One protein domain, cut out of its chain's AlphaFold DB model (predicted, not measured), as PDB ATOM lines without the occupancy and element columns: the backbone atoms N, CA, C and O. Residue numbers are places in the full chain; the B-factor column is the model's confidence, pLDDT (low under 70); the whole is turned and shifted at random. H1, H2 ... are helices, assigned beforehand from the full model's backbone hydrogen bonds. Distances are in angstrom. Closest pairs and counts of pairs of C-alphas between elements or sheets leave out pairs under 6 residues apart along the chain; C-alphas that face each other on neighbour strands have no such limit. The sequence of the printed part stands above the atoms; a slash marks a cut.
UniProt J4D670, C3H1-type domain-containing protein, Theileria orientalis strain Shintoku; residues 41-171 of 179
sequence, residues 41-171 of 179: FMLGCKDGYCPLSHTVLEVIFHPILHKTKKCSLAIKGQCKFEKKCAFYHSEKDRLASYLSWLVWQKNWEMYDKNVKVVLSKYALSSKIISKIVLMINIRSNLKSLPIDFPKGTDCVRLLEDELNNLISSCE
ATOM      1  N   PHE A  41     -45.876 -42.721  28.417       95.88
ATOM      2  CA  PHE A  41     -47.326 -42.781  28.228       95.88
ATOM      3  C   PHE A  41     -48.029 -41.427  28.389       95.88
ATOM      4  O   PHE A  41     -49.211 -41.327  28.060       95.88
ATOM      5  N   MET A  42     -47.331 -40.381  28.856       94.69
ATOM      6  CA  MET A  42     -47.878 -39.025  29.032       94.69
ATOM      7  C   MET A  42     -49.286 -39.047  29.671       94.69
ATOM      8  O   MET A  42     -49.515 -39.757  30.646       94.69
ATOM      9  N   LEU A  43     -50.266 -38.320  29.126       94.81
ATOM     10  CA  LEU A  43     -51.628 -38.278  29.679       94.81
ATOM     11  C   LEU A  43     -52.378 -39.622  29.629       94.81
ATOM     12  O   LEU A  43     -53.405 -39.758  30.284       94.81
ATOM     13  N   GLY A  44     -51.887 -40.600  28.862       95.44
ATOM     14  CA  GLY A  44     -52.439 -41.954  28.793       95.44
ATOM     15  C   GLY A  44     -51.897 -42.907  29.863       95.44
ATOM     16  O   GLY A  44     -52.288 -44.072  29.882       95.44
ATOM     17  N   CYS A  45     -50.990 -42.456  30.737       96.12
ATOM     18  CA  CYS A  45     -50.532 -43.267  31.860       96.12
ATOM     19  C   CYS A  45     -51.701 -43.557  32.818       96.12
ATOM     20  O   CYS A  45     -52.455 -42.654  33.179       96.12
ATOM     21  N   LYS A  46     -51.845 -44.820  33.228       95.81
ATOM     22  CA  LYS A  46     -52.880 -45.258  34.181       95.81
ATOM     23  C   LYS A  46     -52.385 -45.343  35.625       95.81
ATOM     24  O   LYS A  46     -53.182 -45.503  36.534       95.81
ATOM     25  N   ASP A  47     -51.076 -45.242  35.836       95.81
ATOM     26  CA  ASP A  47     -50.473 -45.279  37.165       95.81
ATOM     27  C   ASP A  47     -50.458 -43.869  37.769       95.81
ATOM     28  O   ASP A  47     -49.575 -43.065  37.470       95.81
ATOM     29  N   GLY A  48     -51.431 -43.543  38.620       94.88
ATOM     30  CA  GLY A  48     -51.515 -42.221  39.250       94.88
ATOM     31  C   GLY A  48     -50.357 -41.897  40.197       94.88
ATOM     32  O   GLY A  48     -50.071 -40.719  40.437       94.88
ATOM     33  N   TYR A  49     -49.623 -42.914  40.650       95.94
ATOM     34  CA  TYR A  49     -48.405 -42.782  41.448       95.94
ATOM     35  C   TYR A  49     -47.136 -42.800  40.588       95.94
ATOM     36  O   TYR A  49     -46.024 -42.829  41.123       95.94
ATOM     37  N   CYS A  50     -47.281 -42.730  39.258       96.88
ATOM     38  CA  CYS A  50     -46.159 -42.827  38.342       96.88
ATOM     39  C   CYS A  50     -45.098 -41.758  38.664       96.88
ATOM     40  O   CYS A  50     -45.392 -40.556  38.671       96.88
ATOM     41  N   PRO A  51     -43.833 -42.163  38.868       97.06
ATOM     42  CA  PRO A  51     -42.763 -41.268  39.290       97.06
ATOM     43  C   PRO A  51     -42.301 -40.326  38.172       97.06
ATOM     44  O   PRO A  51     -41.451 -39.482  38.414       97.06
ATOM     45  N   LEU A  52     -42.789 -40.460  36.940       97.75
ATOM     46  CA  LEU A  52     -42.364 -39.657  35.789       97.75
ATOM     47  C   LEU A  52     -43.327 -38.494  35.540       97.75
ATOM     48  O   LEU A  52     -44.459 -38.517  36.003       97.75
ATOM     49  N   SER A  53     -42.890 -37.469  34.815       98.12
ATOM     50  CA  SER A  53     -43.696 -36.294  34.461       98.12
ATOM     51  C   SER A  53     -44.663 -36.579  33.305       98.12
ATOM     52  O   SER A  53     -44.264 -37.150  32.297       98.12
ATOM     53  N   HIS A  54     -45.905 -36.107  33.388       97.69
ATOM     54  CA  HIS A  54     -46.963 -36.340  32.391       97.69
ATOM     55  C   HIS A  54     -47.321 -35.100  31.565       97.69
ATOM     56  O   HIS A  54     -48.110 -35.179  30.625       97.69
ATOM     57  N   THR A  55     -46.735 -33.945  31.885       96.62
ATOM     58  CA  THR A  55     -46.830 -32.732  31.066       96.62
ATOM     59  C   THR A  55     -45.488 -32.020  30.998       96.62
ATOM     60  O   THR A  55     -44.663 -32.103  31.909       96.62
ATOM     61  N   VAL A  56     -45.312 -31.204  29.958       95.31
ATOM     62  CA  VAL A  56     -44.170 -30.281  29.860       95.31
ATOM     63  C   VAL A  56     -44.110 -29.350  31.078       95.31
ATOM     64  O   VAL A  56     -43.026 -29.018  31.553       95.31
ATOM     65  N   LEU A  57     -45.270 -28.961  31.629       94.81
ATOM     66  CA  LEU A  57     -45.347 -28.128  32.831       94.81
ATOM     67  C   LEU A  57     -44.770 -28.840  34.060       94.81
ATOM     68  O   LEU A  57     -44.084 -28.197  34.853       94.81
ATOM     69  N   GLU A  58     -45.011 -30.144  34.223       96.94
ATOM     70  CA  GLU A  58     -44.396 -30.928  35.299       96.94
ATOM     71  C   GLU A  58     -42.873 -30.895  35.219       96.94
ATOM     72  O   GLU A  58     -42.240 -30.643  36.243       96.94
ATOM     73  N   VAL A  59     -42.304 -31.033  34.019       97.12
ATOM     74  CA  VAL A  59     -40.853 -31.002  33.798       97.12
ATOM     75  C   VAL A  59     -40.271 -29.615  34.086       97.12
ATOM     76  O   VAL A  59     -39.413 -29.469  34.958       97.12
ATOM     77  N   ILE A  60     -40.728 -28.571  33.384       95.38
ATOM     78  CA  ILE A  60     -40.074 -27.247  33.427       95.38
ATOM     79  C   ILE A  60     -40.292 -26.509  34.754       95.38
ATOM     80  O   ILE A  60     -39.467 -25.680  35.141       95.38
ATOM     81  N   PHE A  61     -41.384 -26.814  35.463       94.69
ATOM     82  CA  PHE A  61     -41.674 -26.267  36.788       94.69
ATOM     83  C   PHE A  61     -41.339 -27.250  37.917       94.69
ATOM     84  O   PHE A  61     -41.748 -27.031  39.060       94.69
ATOM     85  N   HIS A  62     -40.624 -28.342  37.645       96.38
ATOM     86  CA  HIS A  62     -40.149 -29.227  38.705       96.38
ATOM     87  C   HIS A  62     -39.154 -28.487  39.617       96.38
ATOM     88  O   HIS A  62     -38.281 -27.791  39.087       96.38
ATOM     89  N   PRO A  63     -39.196 -28.658  40.953       95.25
ATOM     90  CA  PRO A  63     -38.282 -27.970  41.875       95.25
ATOM     91  C   PRO A  63     -36.782 -28.140  41.563       95.25
ATOM     92  O   PRO A  63     -35.995 -27.232  41.817       95.25
ATOM     93  N   ILE A  64     -36.389 -29.267  40.958       95.19
ATOM     94  CA  ILE A  64     -35.012 -29.508  40.472       95.19
ATOM     95  C   ILE A  64     -34.600 -28.530  39.356       95.19
ATOM     96  O   ILE A  64     -33.448 -28.107  39.322       95.19
ATOM     97  N   LEU A  65     -35.506 -28.189  38.428       95.19
ATOM     98  CA  LEU A  65     -35.182 -27.461  37.187       95.19
ATOM     99  C   LEU A  65     -35.638 -26.000  37.183       95.19
ATOM    100  O   LEU A  65     -35.002 -25.157  36.542       95.19
ATOM    101  N   HIS A  66     -36.729 -25.690  37.878       94.50
ATOM    102  CA  HIS A  66     -37.372 -24.384  37.839       94.50
ATOM    103  C   HIS A  66     -36.411 -23.268  38.272       94.50
ATOM    104  O   HIS A  66     -35.731 -23.383  39.292       94.50
ATOM    105  N   LYS A  67     -36.339 -22.165  37.518       93.50
ATOM    106  CA  LYS A  67     -35.531 -20.967  37.832       93.50
ATOM    107  C   LYS A  67     -34.058 -21.283  38.154       93.50
ATOM    108  O   LYS A  67     -33.431 -20.586  38.943       93.50
ATOM    109  N   THR A  68     -33.491 -22.328  37.549       91.69
ATOM    110  CA  THR A  68     -32.061 -22.674  37.684       91.69
ATOM    111  C   THR A  68     -31.166 -21.890  36.725       91.69
ATOM    112  O   THR A  68     -29.968 -21.778  36.955       91.69
ATOM    113  N   LYS A  69     -31.737 -21.340  35.646       92.44
ATOM    114  CA  LYS A  69     -31.020 -20.591  34.605       92.44
ATOM    115  C   LYS A  69     -31.643 -19.208  34.398       92.44
ATOM    116  O   LYS A  69     -32.865 -19.063  34.510       92.44
ATOM    117  N   LYS A  70     -30.810 -18.209  34.085       93.62
ATOM    118  CA  LYS A  70     -31.238 -16.820  33.850       93.62
ATOM    119  C   LYS A  70     -32.016 -16.721  32.541       93.62
ATOM    120  O   LYS A  70     -31.643 -17.344  31.549       93.62
ATOM    121  N   CYS A  71     -33.087 -15.934  32.517       95.50
ATOM    122  CA  CYS A  71     -33.877 -15.730  31.308       95.50
ATOM    123  C   CYS A  71     -33.141 -14.798  30.332       95.50
ATOM    124  O   CYS A  71     -32.994 -13.606  30.600       95.50
ATOM    125  N   SER A  72     -32.732 -15.312  29.171       94.56
ATOM    126  CA  SER A  72     -32.063 -14.515  28.131       94.56
ATOM    127  C   SER A  72     -32.943 -13.388  27.579       94.56
ATOM    128  O   SER A  72     -32.440 -12.312  27.266       94.56
ATOM    129  N   LEU A  73     -34.262 -13.600  27.508       93.81
ATOM    130  CA  LEU A  73     -35.220 -12.571  27.093       93.81
ATOM    131  C   LEU A  73     -35.430 -11.508  28.173       93.81
ATOM    132  O   LEU A  73     -35.634 -10.347  27.837       93.81
ATOM    133  N   ALA A  74     -35.358 -11.866  29.459       91.94
ATOM    134  CA  ALA A  74     -35.467 -10.891  30.544       91.94
ATOM    135  C   ALA A  74     -34.259  -9.953  30.584       91.94
ATOM    136  O   ALA A  74     -34.436  -8.761  30.794       91.94
ATOM    137  N   ILE A  75     -33.055 -10.463  30.287       89.06
ATOM    138  CA  ILE A  75     -31.843  -9.634  30.139       89.06
ATOM    139  C   ILE A  75     -32.057  -8.533  29.087       89.06
ATOM    140  O   ILE A  75     -31.556  -7.427  29.245       89.06
ATOM    141  N   LYS A  76     -32.834  -8.821  28.037       90.81
ATOM    142  CA  LYS A  76     -33.170  -7.876  26.963       90.81
ATOM    143  C   LYS A  76     -34.442  -7.057  27.228       90.81
ATOM    144  O   LYS A  76     -34.858  -6.313  26.350       90.81
ATOM    145  N   GLY A  77     -35.109  -7.237  28.373       89.69
ATOM    146  CA  GLY A  77     -36.402  -6.602  28.666       89.69
ATOM    147  C   GLY A  77     -37.573  -7.106  27.807       89.69
ATOM    148  O   GLY A  77     -38.580  -6.422  27.670       89.69
ATOM    149  N   GLN A  78     -37.459  -8.294  27.202       93.62
ATOM    150  CA  GLN A  78     -38.399  -8.821  26.197       93.62
ATOM    151  C   GLN A  78     -39.242 -10.010  26.683       93.62
ATOM    152  O   GLN A  78     -40.069 -10.539  25.935       93.62
ATOM    153  N   CYS A  79     -39.043 -10.485  27.914       92.94
ATOM    154  CA  CYS A  79     -39.787 -11.639  28.409       92.94
ATOM    155  C   CYS A  79     -41.235 -11.264  28.763       92.94
ATOM    156  O   CYS A  79     -41.495 -10.629  29.780       92.94
ATOM    157  N   LYS A  80     -42.195 -11.743  27.965       89.62
ATOM    158  CA  LYS A  80     -43.643 -11.531  28.182       89.62
ATOM    159  C   LYS A  80     -44.254 -12.430  29.263       89.62
ATOM    160  O   LYS A  80     -45.431 -12.301  29.588       89.62
ATOM    161  N   PHE A  81     -43.473 -13.362  29.805       85.25
ATOM    162  CA  PHE A  81     -43.955 -14.415  30.698       85.25
ATOM    163  C   PHE A  81     -43.438 -14.273  32.122       85.25
ATOM    164  O   PHE A  81     -43.429 -15.264  32.830       85.25
ATOM    165  N   GLU A  82     -43.007 -13.094  32.563       75.94
ATOM    166  CA  GLU A  82     -42.298 -12.878  33.834       75.94
ATOM    167  C   GLU A  82     -42.768 -13.758  35.010       75.94
ATOM    168  O   GLU A  82     -42.003 -14.582  35.515       75.94
ATOM    169  N   LYS A  83     -44.060 -13.699  35.352       77.56
ATOM    170  CA  LYS A  83     -44.646 -14.455  36.476       77.56
ATOM    171  C   LYS A  83     -44.750 -15.971  36.253       77.56
ATOM    172  O   LYS A  83     -44.899 -16.718  37.210       77.56
ATOM    173  N   LYS A  84     -44.696 -16.432  35.002       84.19
ATOM    174  CA  LYS A  84     -44.791 -17.846  34.592       84.19
ATOM    175  C   LYS A  84     -43.534 -18.323  33.857       84.19
ATOM    176  O   LYS A  84     -43.563 -19.353  33.193       84.19
ATOM    177  N   CYS A  85     -42.437 -17.572  33.912       91.94
ATOM    178  CA  CYS A  85     -41.224 -17.922  33.192       91.94
ATOM    179  C   CYS A  85     -40.506 -19.028  33.962       91.94
ATOM    180  O   CYS A  85     -40.220 -18.856  35.143       91.94
ATOM    181  N   ALA A  86     -40.159 -20.134  33.305       93.31
ATOM    182  CA  ALA A  86     -39.386 -21.204  33.940       93.31
ATOM    183  C   ALA A  86     -37.928 -20.796  34.254       93.31
ATOM    184  O   ALA A  86     -37.224 -21.509  34.964       93.31
ATOM    185  N   PHE A  87     -37.478 -19.643  33.750       94.06
ATOM    186  CA  PHE A  87     -36.149 -19.066  33.953       94.06
ATOM    187  C   PHE A  87     -36.207 -17.876  34.916       94.06
ATOM    188  O   PHE A  87     -37.226 -17.184  34.985       94.06
ATOM    189  N   TYR A  88     -35.135 -17.622  35.668       92.69
ATOM    190  CA  TYR A  88     -35.111 -16.524  36.640       92.69
ATOM    191  C   TYR A  88     -34.824 -15.177  35.987       92.69
ATOM    192  O   TYR A  88     -33.974 -15.065  35.102       92.69
ATOM    193  N   HIS A  89     -35.573 -14.158  36.408       92.12
ATOM    194  CA  HIS A  89     -35.393 -12.769  35.983       92.12
ATOM    195  C   HIS A  89     -34.562 -11.977  36.995       92.12
ATOM    196  O   HIS A  89     -33.802 -11.091  36.617       92.12
ATOM    197  N   SER A  90     -34.678 -12.336  38.272       87.50
ATOM    198  CA  SER A  90     -33.998 -11.700  39.395       87.50
ATOM    199  C   SER A  90     -33.445 -12.749  40.363       87.50
ATOM    200  O   SER A  90     -33.798 -13.928  40.294       87.50
ATOM    201  N   GLU A  91     -32.606 -12.316  41.299       83.38
ATOM    202  CA  GLU A  91     -32.129 -13.174  42.387       83.38
ATOM    203  C   GLU A  91     -33.261 -13.612  43.324       83.38
ATOM    204  O   GLU A  91     -33.238 -14.729  43.837       83.38
ATOM    205  N   LYS A  92     -34.319 -12.799  43.450       83.06
ATOM    206  CA  LYS A  92     -35.531 -13.170  44.190       83.06
ATOM    207  C   LYS A  92     -36.198 -14.413  43.593       83.06
ATOM    208  O   LYS A  92     -36.516 -15.339  44.331       83.06
ATOM    209  N   ASP A  93     -36.347 -14.477  42.266       87.25
ATOM    210  CA  ASP A  93     -36.888 -15.661  41.578       87.25
ATOM    211  C   ASP A  93     -36.038 -16.914  41.846       87.25
ATOM    212  O   ASP A  93     -36.564 -18.015  42.041       87.25
ATOM    213  N   ARG A  94     -34.708 -16.748  41.799       86.75
ATOM    214  CA  ARG A  94     -33.747 -17.837  41.999       86.75
ATOM    215  C   ARG A  94     -33.831 -18.367  43.428       86.75
ATOM    216  O   ARG A  94     -33.907 -19.581  43.611       86.75
ATOM    217  N   LEU A  95     -33.876 -17.469  44.414       83.75
ATOM    218  CA  LEU A  95     -34.022 -17.797  45.829       83.75
ATOM    219  C   LEU A  95     -35.348 -18.506  46.115       83.75
ATOM    220  O   LEU A  95     -35.338 -19.579  46.710       83.75
ATOM    221  N   ALA A  96     -36.466 -17.966  45.633       83.56
ATOM    222  CA  ALA A  96     -37.787 -18.559  45.825       83.56
ATOM    223  C   ALA A  96     -37.870 -19.998  45.297       83.56
ATOM    224  O   ALA A  96     -38.345 -20.925  45.961       83.56
ATOM    225  N   SER A  97     -37.309 -20.217  44.110       88.88
ATOM    226  CA  SER A  97     -37.194 -21.562  43.563       88.88
ATOM    227  C   SER A  97     -36.263 -22.456  44.379       88.88
ATOM    228  O   SER A  97     -36.550 -23.640  44.559       88.88
ATOM    229  N   TYR A  98     -35.143 -21.923  44.872       88.88
ATOM    230  CA  TYR A  98     -34.224 -22.688  45.706       88.88
ATOM    231  C   TYR A  98     -34.890 -23.157  47.007       88.88
ATOM    232  O   TYR A  98     -34.740 -24.320  47.368       88.88
ATOM    233  N   LEU A  99     -35.722 -22.329  47.645       86.25
ATOM    234  CA  LEU A  99     -36.538 -22.757  48.789       86.25
ATOM    235  C   LEU A  99     -37.531 -23.852  48.406       86.25
ATOM    236  O   LEU A  99     -37.611 -24.866  49.094       86.25
ATOM    237  N   SER A 100     -38.218 -23.702  47.269       88.06
ATOM    238  CA  SER A 100     -39.117 -24.742  46.744       88.06
ATOM    239  C   SER A 100     -38.393 -26.081  46.561       88.06
ATOM    240  O   SER A 100     -38.943 -27.143  46.850       88.06
ATOM    241  N   TRP A 101     -37.144 -26.033  46.088       92.12
ATOM    242  CA  TRP A 101     -36.266 -27.194  45.976       92.12
ATOM    243  C   TRP A 101     -35.922 -27.796  47.335       92.12
ATOM    244  O   TRP A 101     -36.062 -29.003  47.485       92.12
ATOM    245  N   LEU A 102     -35.521 -26.989  48.320       88.75
ATOM    246  CA  LEU A 102     -35.191 -27.483  49.659       88.75
ATOM    247  C   LEU A 102     -36.390 -28.156  50.337       88.75
ATOM    248  O   LEU A 102     -36.234 -29.217  50.938       88.75
ATOM    249  N   VAL A 103     -37.586 -27.577  50.200       89.31
ATOM    250  CA  VAL A 103     -38.828 -28.169  50.718       89.31
ATOM    251  C   VAL A 103     -39.092 -29.514  50.044       89.31
ATOM    252  O   VAL A 103     -39.290 -30.509  50.735       89.31
ATOM    253  N   TRP A 104     -39.027 -29.579  48.711       93.31
ATOM    254  CA  TRP A 104     -39.212 -30.828  47.967       93.31
ATOM    255  C   TRP A 104     -38.164 -31.890  48.326       93.31
ATOM    256  O   TRP A 104     -38.507 -33.044  48.570       93.31
ATOM    257  N   GLN A 105     -36.890 -31.495  48.393       93.19
ATOM    258  CA  GLN A 105     -35.773 -32.369  48.733       93.19
ATOM    259  C   GLN A 105     -35.966 -32.986  50.115       93.19
ATOM    260  O   GLN A 105     -35.796 -34.194  50.269       93.19
ATOM    261  N   LYS A 106     -36.339 -32.168  51.105       90.50
ATOM    262  CA  LYS A 106     -36.621 -32.628  52.463       90.50
ATOM    263  C   LYS A 106     -37.841 -33.548  52.499       90.50
ATOM    264  O   LYS A 106     -37.754 -34.613  53.095       90.50
ATOM    265  N   ASN A 107     -38.938 -33.154  51.849       92.75
ATOM    266  CA  ASN A 107     -40.205 -33.891  51.839       92.75
ATOM    267  C   ASN A 107     -40.068 -35.316  51.280       92.75
ATOM    268  O   ASN A 107     -40.694 -36.235  51.790       92.75
ATOM    269  N   TRP A 108     -39.233 -35.500  50.255       93.38
ATOM    270  CA  TRP A 108     -39.032 -36.798  49.596       93.38
ATOM    271  C   TRP A 108     -37.700 -37.472  49.936       93.38
ATOM    272  O   TRP A 108     -37.335 -38.462  49.305       93.38
ATOM    273  N   GLU A 109     -36.951 -36.918  50.890       92.44
ATOM    274  CA  GLU A 109     -35.618 -37.386  51.288       92.44
ATOM    275  C   GLU A 109     -34.626 -37.527  50.113       92.44
ATOM    276  O   GLU A 109     -33.792 -38.429  50.093       92.44
ATOM    277  N   MET A 110     -34.694 -36.639  49.120       91.25
ATOM    278  CA  MET A 110     -33.941 -36.725  47.858       91.25
ATOM    279  C   MET A 110     -32.551 -36.073  47.945       91.25
ATOM    280  O   MET A 110     -32.232 -35.126  47.219       91.25
ATOM    281  N   TYR A 111     -31.707 -36.564  48.850       88.75
ATOM    282  CA  TYR A 111     -30.345 -36.061  49.043       88.75
ATOM    283  C   TYR A 111     -29.334 -36.770  48.132       88.75
ATOM    284  O   TYR A 111     -29.488 -37.939  47.782       88.75
ATOM    285  N   ASP A 112     -28.235 -36.093  47.795       82.00
ATOM    286  CA  ASP A 112     -27.186 -36.614  46.902       82.00
ATOM    287  C   ASP A 112     -26.673 -38.003  47.346       82.00
ATOM    288  O   ASP A 112     -26.412 -38.880  46.522       82.00
ATOM    289  N   LYS A 113     -26.598 -38.238  48.665       84.88
ATOM    290  CA  LYS A 113     -26.123 -39.496  49.268       84.88
ATOM    291  C   LYS A 113     -27.100 -40.673  49.164       84.88
ATOM    292  O   LYS A 113     -26.661 -41.816  49.211       84.88
ATOM    293  N   ASN A 114     -28.407 -40.424  49.060       89.56
ATOM    294  CA  ASN A 114     -29.441 -41.466  49.105       89.56
ATOM    295  C   ASN A 114     -30.374 -41.461  47.883       89.56
ATOM    296  O   ASN A 114     -31.195 -42.366  47.763       89.56
ATOM    297  N   VAL A 115     -30.212 -40.531  46.934       89.94
ATOM    298  CA  VAL A 115     -31.031 -40.426  45.711       89.94
ATOM    299  C   VAL A 115     -31.183 -41.764  44.986       89.94
ATOM    300  O   VAL A 115     -32.282 -42.122  44.579       89.94
ATOM    301  N   LYS A 116     -30.104 -42.547  44.850       91.38
ATOM    302  CA  LYS A 116     -30.157 -43.849  44.167       91.38
ATOM    303  C   LYS A 116     -31.039 -44.852  44.913       91.38
ATOM    304  O   LYS A 116     -31.777 -45.584  44.267       91.38
ATOM    305  N   VAL A 117     -30.978 -44.851  46.245       90.62
ATOM    306  CA  VAL A 117     -31.767 -45.730  47.124       90.62
ATOM    307  C   VAL A 117     -33.242 -45.330  47.114       90.62
ATOM    308  O   VAL A 117     -34.121 -46.186  47.118       90.62
ATOM    309  N   VAL A 118     -33.539 -44.030  47.071       91.50
ATOM    310  CA  VAL A 118     -34.924 -43.558  46.946       91.50
ATOM    311  C   VAL A 118     -35.486 -43.930  45.573       91.50
ATOM    312  O   VAL A 118     -36.571 -44.497  45.489       91.50
ATOM    313  N   LEU A 119     -34.733 -43.687  44.495       91.88
ATOM    314  CA  LEU A 119     -35.180 -43.964  43.127       91.88
ATOM    315  C   LEU A 119     -35.261 -45.455  42.788       91.88
ATOM    316  O   LEU A 119     -36.058 -45.829  41.929       91.88
ATOM    317  N   SER A 120     -34.487 -46.320  43.448       88.19
ATOM    318  CA  SER A 120     -34.569 -47.768  43.221       88.19
ATOM    319  C   SER A 120     -35.919 -48.356  43.633       88.19
ATOM    320  O   SER A 120     -36.284 -49.417  43.141       88.19
ATOM    321  N   LYS A 121     -36.693 -47.652  44.473       91.12
ATOM    322  CA  LYS A 121     -38.069 -48.031  44.836       91.12
ATOM    323  C   LYS A 121     -39.047 -47.940  43.655       91.12
ATOM    324  O   LYS A 121     -40.123 -48.516  43.720       91.12
ATOM    325  N   TYR A 122     -38.679 -47.237  42.583       89.25
ATOM    326  CA  TYR A 122     -39.591 -46.816  41.516       89.25
ATOM    327  C   TYR A 122     -39.443 -47.575  40.184       89.25
ATOM    328  O   TYR A 122     -39.843 -47.059  39.145       89.25
ATOM    329  N   ALA A 123     -38.851 -48.777  40.171       89.19
ATOM    330  CA  ALA A 123     -38.643 -49.585  38.951       89.19
ATOM    331  C   ALA A 123     -38.049 -48.796  37.751       89.19
ATOM    332  O   ALA A 123     -38.318 -49.084  36.585       89.19
ATOM    333  N   LEU A 124     -37.230 -47.773  38.032       92.88
ATOM    334  CA  LEU A 124     -36.641 -46.891  37.024       92.88
ATOM    335  C   LEU A 124     -35.373 -47.499  36.418       92.88
ATOM    336  O   LEU A 124     -34.570 -48.129  37.104       92.88
ATOM    337  N   SER A 125     -35.125 -47.220  35.134       93.56
ATOM    338  CA  SER A 125     -33.872 -47.626  34.489       93.56
ATOM    339  C   SER A 125     -32.658 -46.889  35.069       93.56
ATOM    340  O   SER A 125     -32.728 -45.710  35.433       93.56
ATOM    341  N   SER A 126     -31.495 -47.545  35.058       92.50
ATOM    342  CA  SER A 126     -30.220 -46.957  35.500       92.50
ATOM    343  C   SER A 126     -29.883 -45.646  34.776       92.50
ATOM    344  O   SER A 126     -29.364 -44.712  35.385       92.50
ATOM    345  N   LYS A 127     -30.240 -45.530  33.489       93.50
ATOM    346  CA  LYS A 127     -30.072 -44.307  32.688       93.50
ATOM    347  C   LYS A 127     -30.891 -43.138  33.239       93.50
ATOM    348  O   LYS A 127     -30.388 -42.016  33.275       93.50
ATOM    349  N   ILE A 128     -32.133 -43.382  33.663       94.62
ATOM    350  CA  ILE A 128     -32.990 -42.359  34.283       94.62
ATOM    351  C   ILE A 128     -32.416 -41.960  35.643       94.62
ATOM    352  O   ILE A 128     -32.252 -40.769  35.904       94.62
ATOM    353  N   ILE A 129     -32.033 -42.939  36.466       94.12
ATOM    354  CA  ILE A 129     -31.449 -42.695  37.792       94.12
ATOM    355  C   ILE A 129     -30.205 -41.806  37.681       94.12
ATOM    356  O   ILE A 129     -30.120 -40.780  38.352       94.12
ATOM    357  N   SER A 130     -29.269 -42.137  36.786       92.75
ATOM    358  CA  SER A 130     -28.045 -41.352  36.576       92.75
ATOM    359  C   SER A 130     -28.322 -39.917  36.119       92.75
ATOM    360  O   SER A 130     -27.655 -38.991  36.580       92.75
ATOM    361  N   LYS A 131     -29.329 -39.703  35.258       94.56
ATOM    362  CA  LYS A 131     -29.753 -38.351  34.861       94.56
ATOM    363  C   LYS A 131     -30.258 -37.545  36.056       94.56
ATOM    364  O   LYS A 131     -29.884 -36.384  36.193       94.56
ATOM    365  N   ILE A 132     -31.075 -38.149  36.921       95.06
ATOM    366  CA  ILE A 132     -31.592 -37.459  38.107       95.06
ATOM    367  C   ILE A 132     -30.478 -37.145  39.099       95.06
ATOM    368  O   ILE A 132     -30.418 -36.016  39.575       95.06
ATOM    369  N   VAL A 133     -29.558 -38.079  39.348       93.62
ATOM    370  CA  VAL A 133     -28.383 -37.823  40.199       93.62
ATOM    371  C   VAL A 133     -27.601 -36.608  39.690       93.62
ATOM    372  O   VAL A 133     -27.286 -35.712  40.468       93.62
ATOM    373  N   LEU A 134     -27.346 -36.526  38.379       92.69
ATOM    374  CA  LEU A 134     -26.663 -35.376  37.783       92.69
ATOM    375  C   LEU A 134     -27.437 -34.066  38.000       92.69
ATOM    376  O   LEU A 134     -26.841 -33.060  38.380       92.69
ATOM    377  N   MET A 135     -28.753 -34.064  37.776       93.44
ATOM    378  CA  MET A 135     -29.582 -32.870  37.969       93.44
ATOM    379  C   MET A 135     -29.600 -32.402  39.430       93.44
ATOM    380  O   MET A 135     -29.511 -31.200  39.678       93.44
ATOM    381  N   ILE A 136     -29.686 -33.333  40.383       92.38
ATOM    382  CA  ILE A 136     -29.636 -33.027  41.816       92.38
ATOM    383  C   ILE A 136     -28.271 -32.446  42.185       92.38
ATOM    384  O   ILE A 136     -28.230 -31.372  42.775       92.38
ATOM    385  N   ASN A 137     -27.166 -33.056  41.749       90.25
ATOM    386  CA  ASN A 137     -25.822 -32.536  42.018       90.25
ATOM    387  C   ASN A 137     -25.640 -31.110  41.467       90.25
ATOM    388  O   ASN A 137     -25.106 -30.237  42.150       90.25
ATOM    389  N   ILE A 138     -26.112 -30.839  40.242       89.31
ATOM    390  CA  ILE A 138     -26.096 -29.485  39.662       89.31
ATOM    391  C   ILE A 138     -26.887 -28.518  40.550       89.31
ATOM    392  O   ILE A 138     -26.415 -27.420  40.839       89.31
ATOM    393  N   ARG A 139     -28.082 -28.919  40.995       90.44
ATOM    394  CA  ARG A 139     -28.954 -28.091  41.831       90.44
ATOM    395  C   ARG A 139     -28.357 -27.827  43.216       90.44
ATOM    396  O   ARG A 139     -28.393 -26.681  43.656       90.44
ATOM    397  N   SER A 140     -27.778 -28.835  43.862       86.50
ATOM    398  CA  SER A 140     -27.084 -28.729  45.152       86.50
ATOM    399  C   SER A 140     -25.890 -27.771  45.072       86.50
ATOM    400  O   SER A 140     -25.696 -26.950  45.966       86.50
ATOM    401  N   ASN A 141     -25.147 -27.787  43.962       82.00
ATOM    402  CA  ASN A 141     -24.015 -26.884  43.741       82.00
ATOM    403  C   ASN A 141     -24.414 -25.422  43.485       82.00
ATOM    404  O   ASN A 141     -23.589 -24.537  43.679       82.00
ATOM    405  N   LEU A 142     -25.667 -25.115  43.123       74.00
ATOM    406  CA  LEU A 142     -26.119 -23.715  43.018       74.00
ATOM    407  C   LEU A 142     -26.112 -22.983  44.376       74.00
ATOM    408  O   LEU A 142     -26.152 -21.755  44.395       74.00
ATOM    409  N   LYS A 143     -26.021 -23.717  45.497       62.22
ATOM    410  CA  LYS A 143     -25.892 -23.188  46.866       62.22
ATOM    411  C   LYS A 143     -24.608 -22.381  47.090       62.22
ATOM    412  O   LYS A 143     -24.600 -21.505  47.947       62.22
ATOM    413  N   SER A 144     -23.525 -22.691  46.373       51.94
ATOM    414  CA  SER A 144     -22.219 -22.047  46.576       51.94
ATOM    415  C   SER A 144     -22.081 -20.698  45.868       51.94
ATOM    416  O   SER A 144     -21.096 -19.996  46.085       51.94
ATOM    417  N   LEU A 145     -23.057 -20.313  45.038       51.91
ATOM    418  CA  LEU A 145     -23.084 -18.986  44.433       51.91
ATOM    419  C   LEU A 145     -23.537 -17.972  45.491       51.91
ATOM    420  O   LEU A 145     -24.613 -18.171  46.064       51.91
ATOM    421  N   PRO A 146     -22.774 -16.889  45.740       48.94
ATOM    422  CA  PRO A 146     -23.171 -15.863  46.690       48.94
ATOM    423  C   PRO A 146     -24.569 -15.370  46.325       48.94
ATOM    424  O   PRO A 146     -24.814 -14.892  45.213       48.94
ATOM    425  N   ILE A 147     -25.520 -15.551  47.237       54.81
ATOM    426  CA  ILE A 147     -26.753 -14.781  47.184       54.81
ATOM    427  C   ILE A 147     -26.353 -13.438  47.787       54.81
ATOM    428  O   ILE A 147     -26.339 -13.289  49.006       54.81
ATOM    429  N   ASP A 148     -25.919 -12.505  46.940       51.75
ATOM    430  CA  ASP A 148     -25.668 -11.129  47.363       51.75
ATOM    431  C   ASP A 148     -27.014 -10.510  47.733       51.75
ATOM    432  O   ASP A 148     -27.758  -9.991  46.898       51.75
ATOM    433  N   PHE A 149     -27.365 -10.636  49.008       54.22
ATOM    434  CA  PHE A 149     -28.510  -9.954  49.573       54.22
ATOM    435  C   PHE A 149     -28.156  -8.470  49.709       54.22
ATOM    436  O   PHE A 149     -27.160  -8.139  50.360       54.22
ATOM    437  N   PRO A 150     -28.945  -7.552  49.124       51.81
ATOM    438  CA  PRO A 150     -28.729  -6.127  49.322       51.81
ATOM    439  C   PRO A 150     -28.734  -5.812  50.822       51.81
ATOM    440  O   PRO A 150     -29.666  -6.205  51.534       51.81
ATOM    441  N   LYS A 151     -27.694  -5.121  51.311       49.03
ATOM    442  CA  LYS A 151     -27.597  -4.690  52.716       49.03
ATOM    443  C   LYS A 151     -28.892  -3.981  53.138       49.03
ATOM    444  O   LYS A 151     -29.337  -3.065  52.456       49.03
ATOM    445  N   GLY A 152     -29.474  -4.407  54.260       55.84
ATOM    446  CA  GLY A 152     -30.725  -3.853  54.798       55.84
ATOM    447  C   GLY A 152     -32.004  -4.583  54.370       55.84
ATOM    448  O   GLY A 152     -33.088  -4.190  54.788       55.84
ATOM    449  N   THR A 153     -31.905  -5.653  53.576       60.59
ATOM    450  CA  THR A 153     -33.060  -6.507  53.264       60.59
ATOM    451  C   THR A 153     -33.338  -7.459  54.428       60.59
ATOM    452  O   THR A 153     -32.464  -8.248  54.792       60.59
ATOM    453  N   ASP A 154     -34.555  -7.429  54.977       67.50
ATOM    454  CA  ASP A 154     -35.026  -8.432  55.939       67.50
ATOM    455  C   ASP A 154     -35.233  -9.773  55.218       67.50
ATOM    456  O   ASP A 154     -36.303 -10.103  54.699       67.50
ATOM    457  N   CYS A 155     -34.133 -10.512  55.096       60.31
ATOM    458  CA  CYS A 155     -34.088 -11.780  54.389       60.31
ATOM    459  C   CYS A 155     -34.997 -12.810  55.060       60.31
ATOM    460  O   CYS A 155     -35.571 -13.635  54.362       60.31
ATOM    461  N   VAL A 156     -35.171 -12.739  56.382       64.38
ATOM    462  CA  VAL A 156     -36.028 -13.661  57.133       64.38
ATOM    463  C   VAL A 156     -37.475 -13.499  56.686       64.38
ATOM    464  O   VAL A 156     -38.070 -14.474  56.236       64.38
ATOM    465  N   ARG A 157     -37.996 -12.268  56.649       68.25
ATOM    466  CA  ARG A 157     -39.369 -12.010  56.179       68.25
ATOM    467  C   ARG A 157     -39.605 -12.432  54.729       68.25
ATOM    468  O   ARG A 157     -40.652 -12.978  54.412       68.25
ATOM    469  N   LEU A 158     -38.631 -12.223  53.837       64.44
ATOM    470  CA  LEU A 158     -38.746 -12.678  52.443       64.44
ATOM    471  C   LEU A 158     -38.802 -14.205  52.322       64.44
ATOM    472  O   LEU A 158     -39.526 -14.729  51.477       64.44
ATOM    473  N   LEU A 159     -38.012 -14.908  53.135       65.31
ATOM    474  CA  LEU A 159     -38.008 -16.367  53.191       65.31
ATOM    475  C   LEU A 159     -39.326 -16.896  53.778       65.31
ATOM    476  O   LEU A 159     -39.870 -17.863  53.248       65.31
ATOM    477  N   GLU A 160     -39.848 -16.251  54.823       68.94
ATOM    478  CA  GLU A 160     -41.136 -16.570  55.450       68.94
ATOM    479  C   GLU A 160     -42.309 -16.353  54.491       68.94
ATOM    480  O   GLU A 160     -43.128 -17.252  54.320       68.94
ATOM    481  N   ASP A 161     -42.372 -15.209  53.808       71.94
ATOM    482  CA  ASP A 161     -43.417 -14.917  52.821       71.94
ATOM    483  C   ASP A 161     -43.420 -15.948  51.685       71.94
ATOM    484  O   ASP A 161     -44.476 -16.400  51.239       71.94
ATOM    485  N   GLU A 162     -42.240 -16.341  51.205       68.56
ATOM    486  CA  GLU A 162     -42.126 -17.324  50.134       68.56
ATOM    487  C   GLU A 162     -42.484 -18.734  50.611       68.56
ATOM    488  O   GLU A 162     -43.201 -19.455  49.915       68.56
ATOM    489  N   LEU A 163     -42.055 -19.113  51.818       67.75
ATOM    490  CA  LEU A 163     -42.460 -20.365  52.447       67.75
ATOM    491  C   LEU A 163     -43.983 -20.414  52.629       67.75
ATOM    492  O   LEU A 163     -44.602 -21.399  52.240       67.75
ATOM    493  N   ASN A 164     -44.600 -19.334  53.109       69.62
ATOM    494  CA  ASN A 164     -46.049 -19.215  53.263       69.62
ATOM    495  C   ASN A 164     -46.784 -19.262  51.918       69.62
ATOM    496  O   ASN A 164     -47.838 -19.883  51.819       69.62
ATOM    497  N   ASN A 165     -46.236 -18.673  50.853       69.25
ATOM    498  CA  ASN A 165     -46.803 -18.795  49.508       69.25
ATOM    499  C   ASN A 165     -46.735 -20.238  48.989       69.25
ATOM    500  O   ASN A 165     -47.693 -20.717  48.377       69.25
ATOM    501  N   LEU A 166     -45.626 -20.941  49.235       64.94
ATOM    502  CA  LEU A 166     -45.477 -22.351  48.875       64.94
ATOM    503  C   LEU A 166     -46.463 -23.218  49.652       64.94
ATOM    504  O   LEU A 166     -47.166 -24.026  49.040       64.94
ATOM    505  N   ILE A 167     -46.564 -22.995  50.960       66.81
ATOM    506  CA  ILE A 167     -47.516 -23.654  51.845       66.81
ATOM    507  C   ILE A 167     -48.945 -23.376  51.373       66.81
ATOM    508  O   ILE A 167     -49.642 -24.319  51.040       66.81
ATOM    509  N   SER A 168     -49.349 -22.118  51.181       65.69
ATOM    510  CA  SER A 168     -50.683 -21.730  50.691       65.69
ATOM    511  C   SER A 168     -51.016 -22.313  49.312       65.69
ATOM    512  O   SER A 168     -52.146 -22.739  49.061       65.69
ATOM    513  N   SER A 169     -50.027 -22.410  48.415       61.34
ATOM    514  CA  SER A 169     -50.209 -23.075  47.118       61.34
ATOM    515  C   SER A 169     -50.511 -24.574  47.251       61.34
ATOM    516  O   SER A 169     -51.119 -25.154  46.350       61.34
ATOM    517  N   CYS A 170     -50.127 -25.180  48.377       58.53
ATOM    518  CA  CYS A 170     -50.440 -26.555  48.753       58.53
ATOM    519  C   CYS A 170     -51.699 -26.652  49.648       58.53
ATOM    520  O   CYS A 170     -52.469 -27.603  49.499       58.53
ATOM    521  N   GLU A 171     -51.933 -25.668  50.521       53.34
ATOM    522  CA  GLU A 171     -52.916 -25.652  51.615       53.34
ATOM    523  C   GLU A 171     -54.319 -25.175  51.246       53.34
ATOM    524  O   GLU A 171     -55.238 -25.395  52.028       53.34
TER     525      GLU A 171
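AT A GLANCE: This is residues 41 to 171 of the 179 residues of the protein "C3H1-type domain-containing protein" of Theileria orientalis strain Shintoku (UniProt J4D670). Look first for H3 at the core, with H6 crossing it on one side and the long H5 near it on another, while H4 folds back on H5. A looping stretch, residues 41 to 90 with short H1 and H2, covers a further side. The printed part has 131 residues, six named helices, H1 to H6, and no named strand: all helix, only just compact, close to loose, radius of gyration 16.4 A, spans 48 by 33 by 30 A.

IN THESE COORDINATES: Find H1 at residues 56 to 60, from C-alpha 56 at (-44.170, -30.281, 29.860), then H2, 72 to 75. H3 runs from 91 to 107, 24.2 A; H4 is 115 to 122; H5, 126 to 144, is 28.4 A; H6, 155 to 171, 23.6 A, ends at (-52.916, -25.652, 51.615).

HOW THE PARTS SIT: H1 and H2 touch no helix. H3, with residues 96 to 100 alone, touches H6, 159 to 166 alone, at a steep tilt of 55 degrees, the same way; the closest C-alphas, Ala 96 and Glu 162, are 6.2 A apart. H3 and H5 are near each other. H4 and H5 form a hairpin and touch, H5 with residues 129 to 133 alone, at a steep tilt of 38 degrees, opposite ways; the closest C-alphas, Lys 116 and Ile 129, are 6.6 A apart. Every O i to N i+4 pair is within hydrogen-bond range in H1, H3 and H6, but 2 of 4 in H4 and 13 of 15 in H5; H2 is too short for one.

THE WHOLE: The C-alphas farthest apart, Lys 46 and Gly 152, are 51.3 A apart. The printed part has no cut; the links H1 to H2 and H2 to H3 are long. Residues 150 to 157, of which 155 to 157 belong to H6, stand free. Look for pLDDT under 70 at 143 to 160 and 162 to 171.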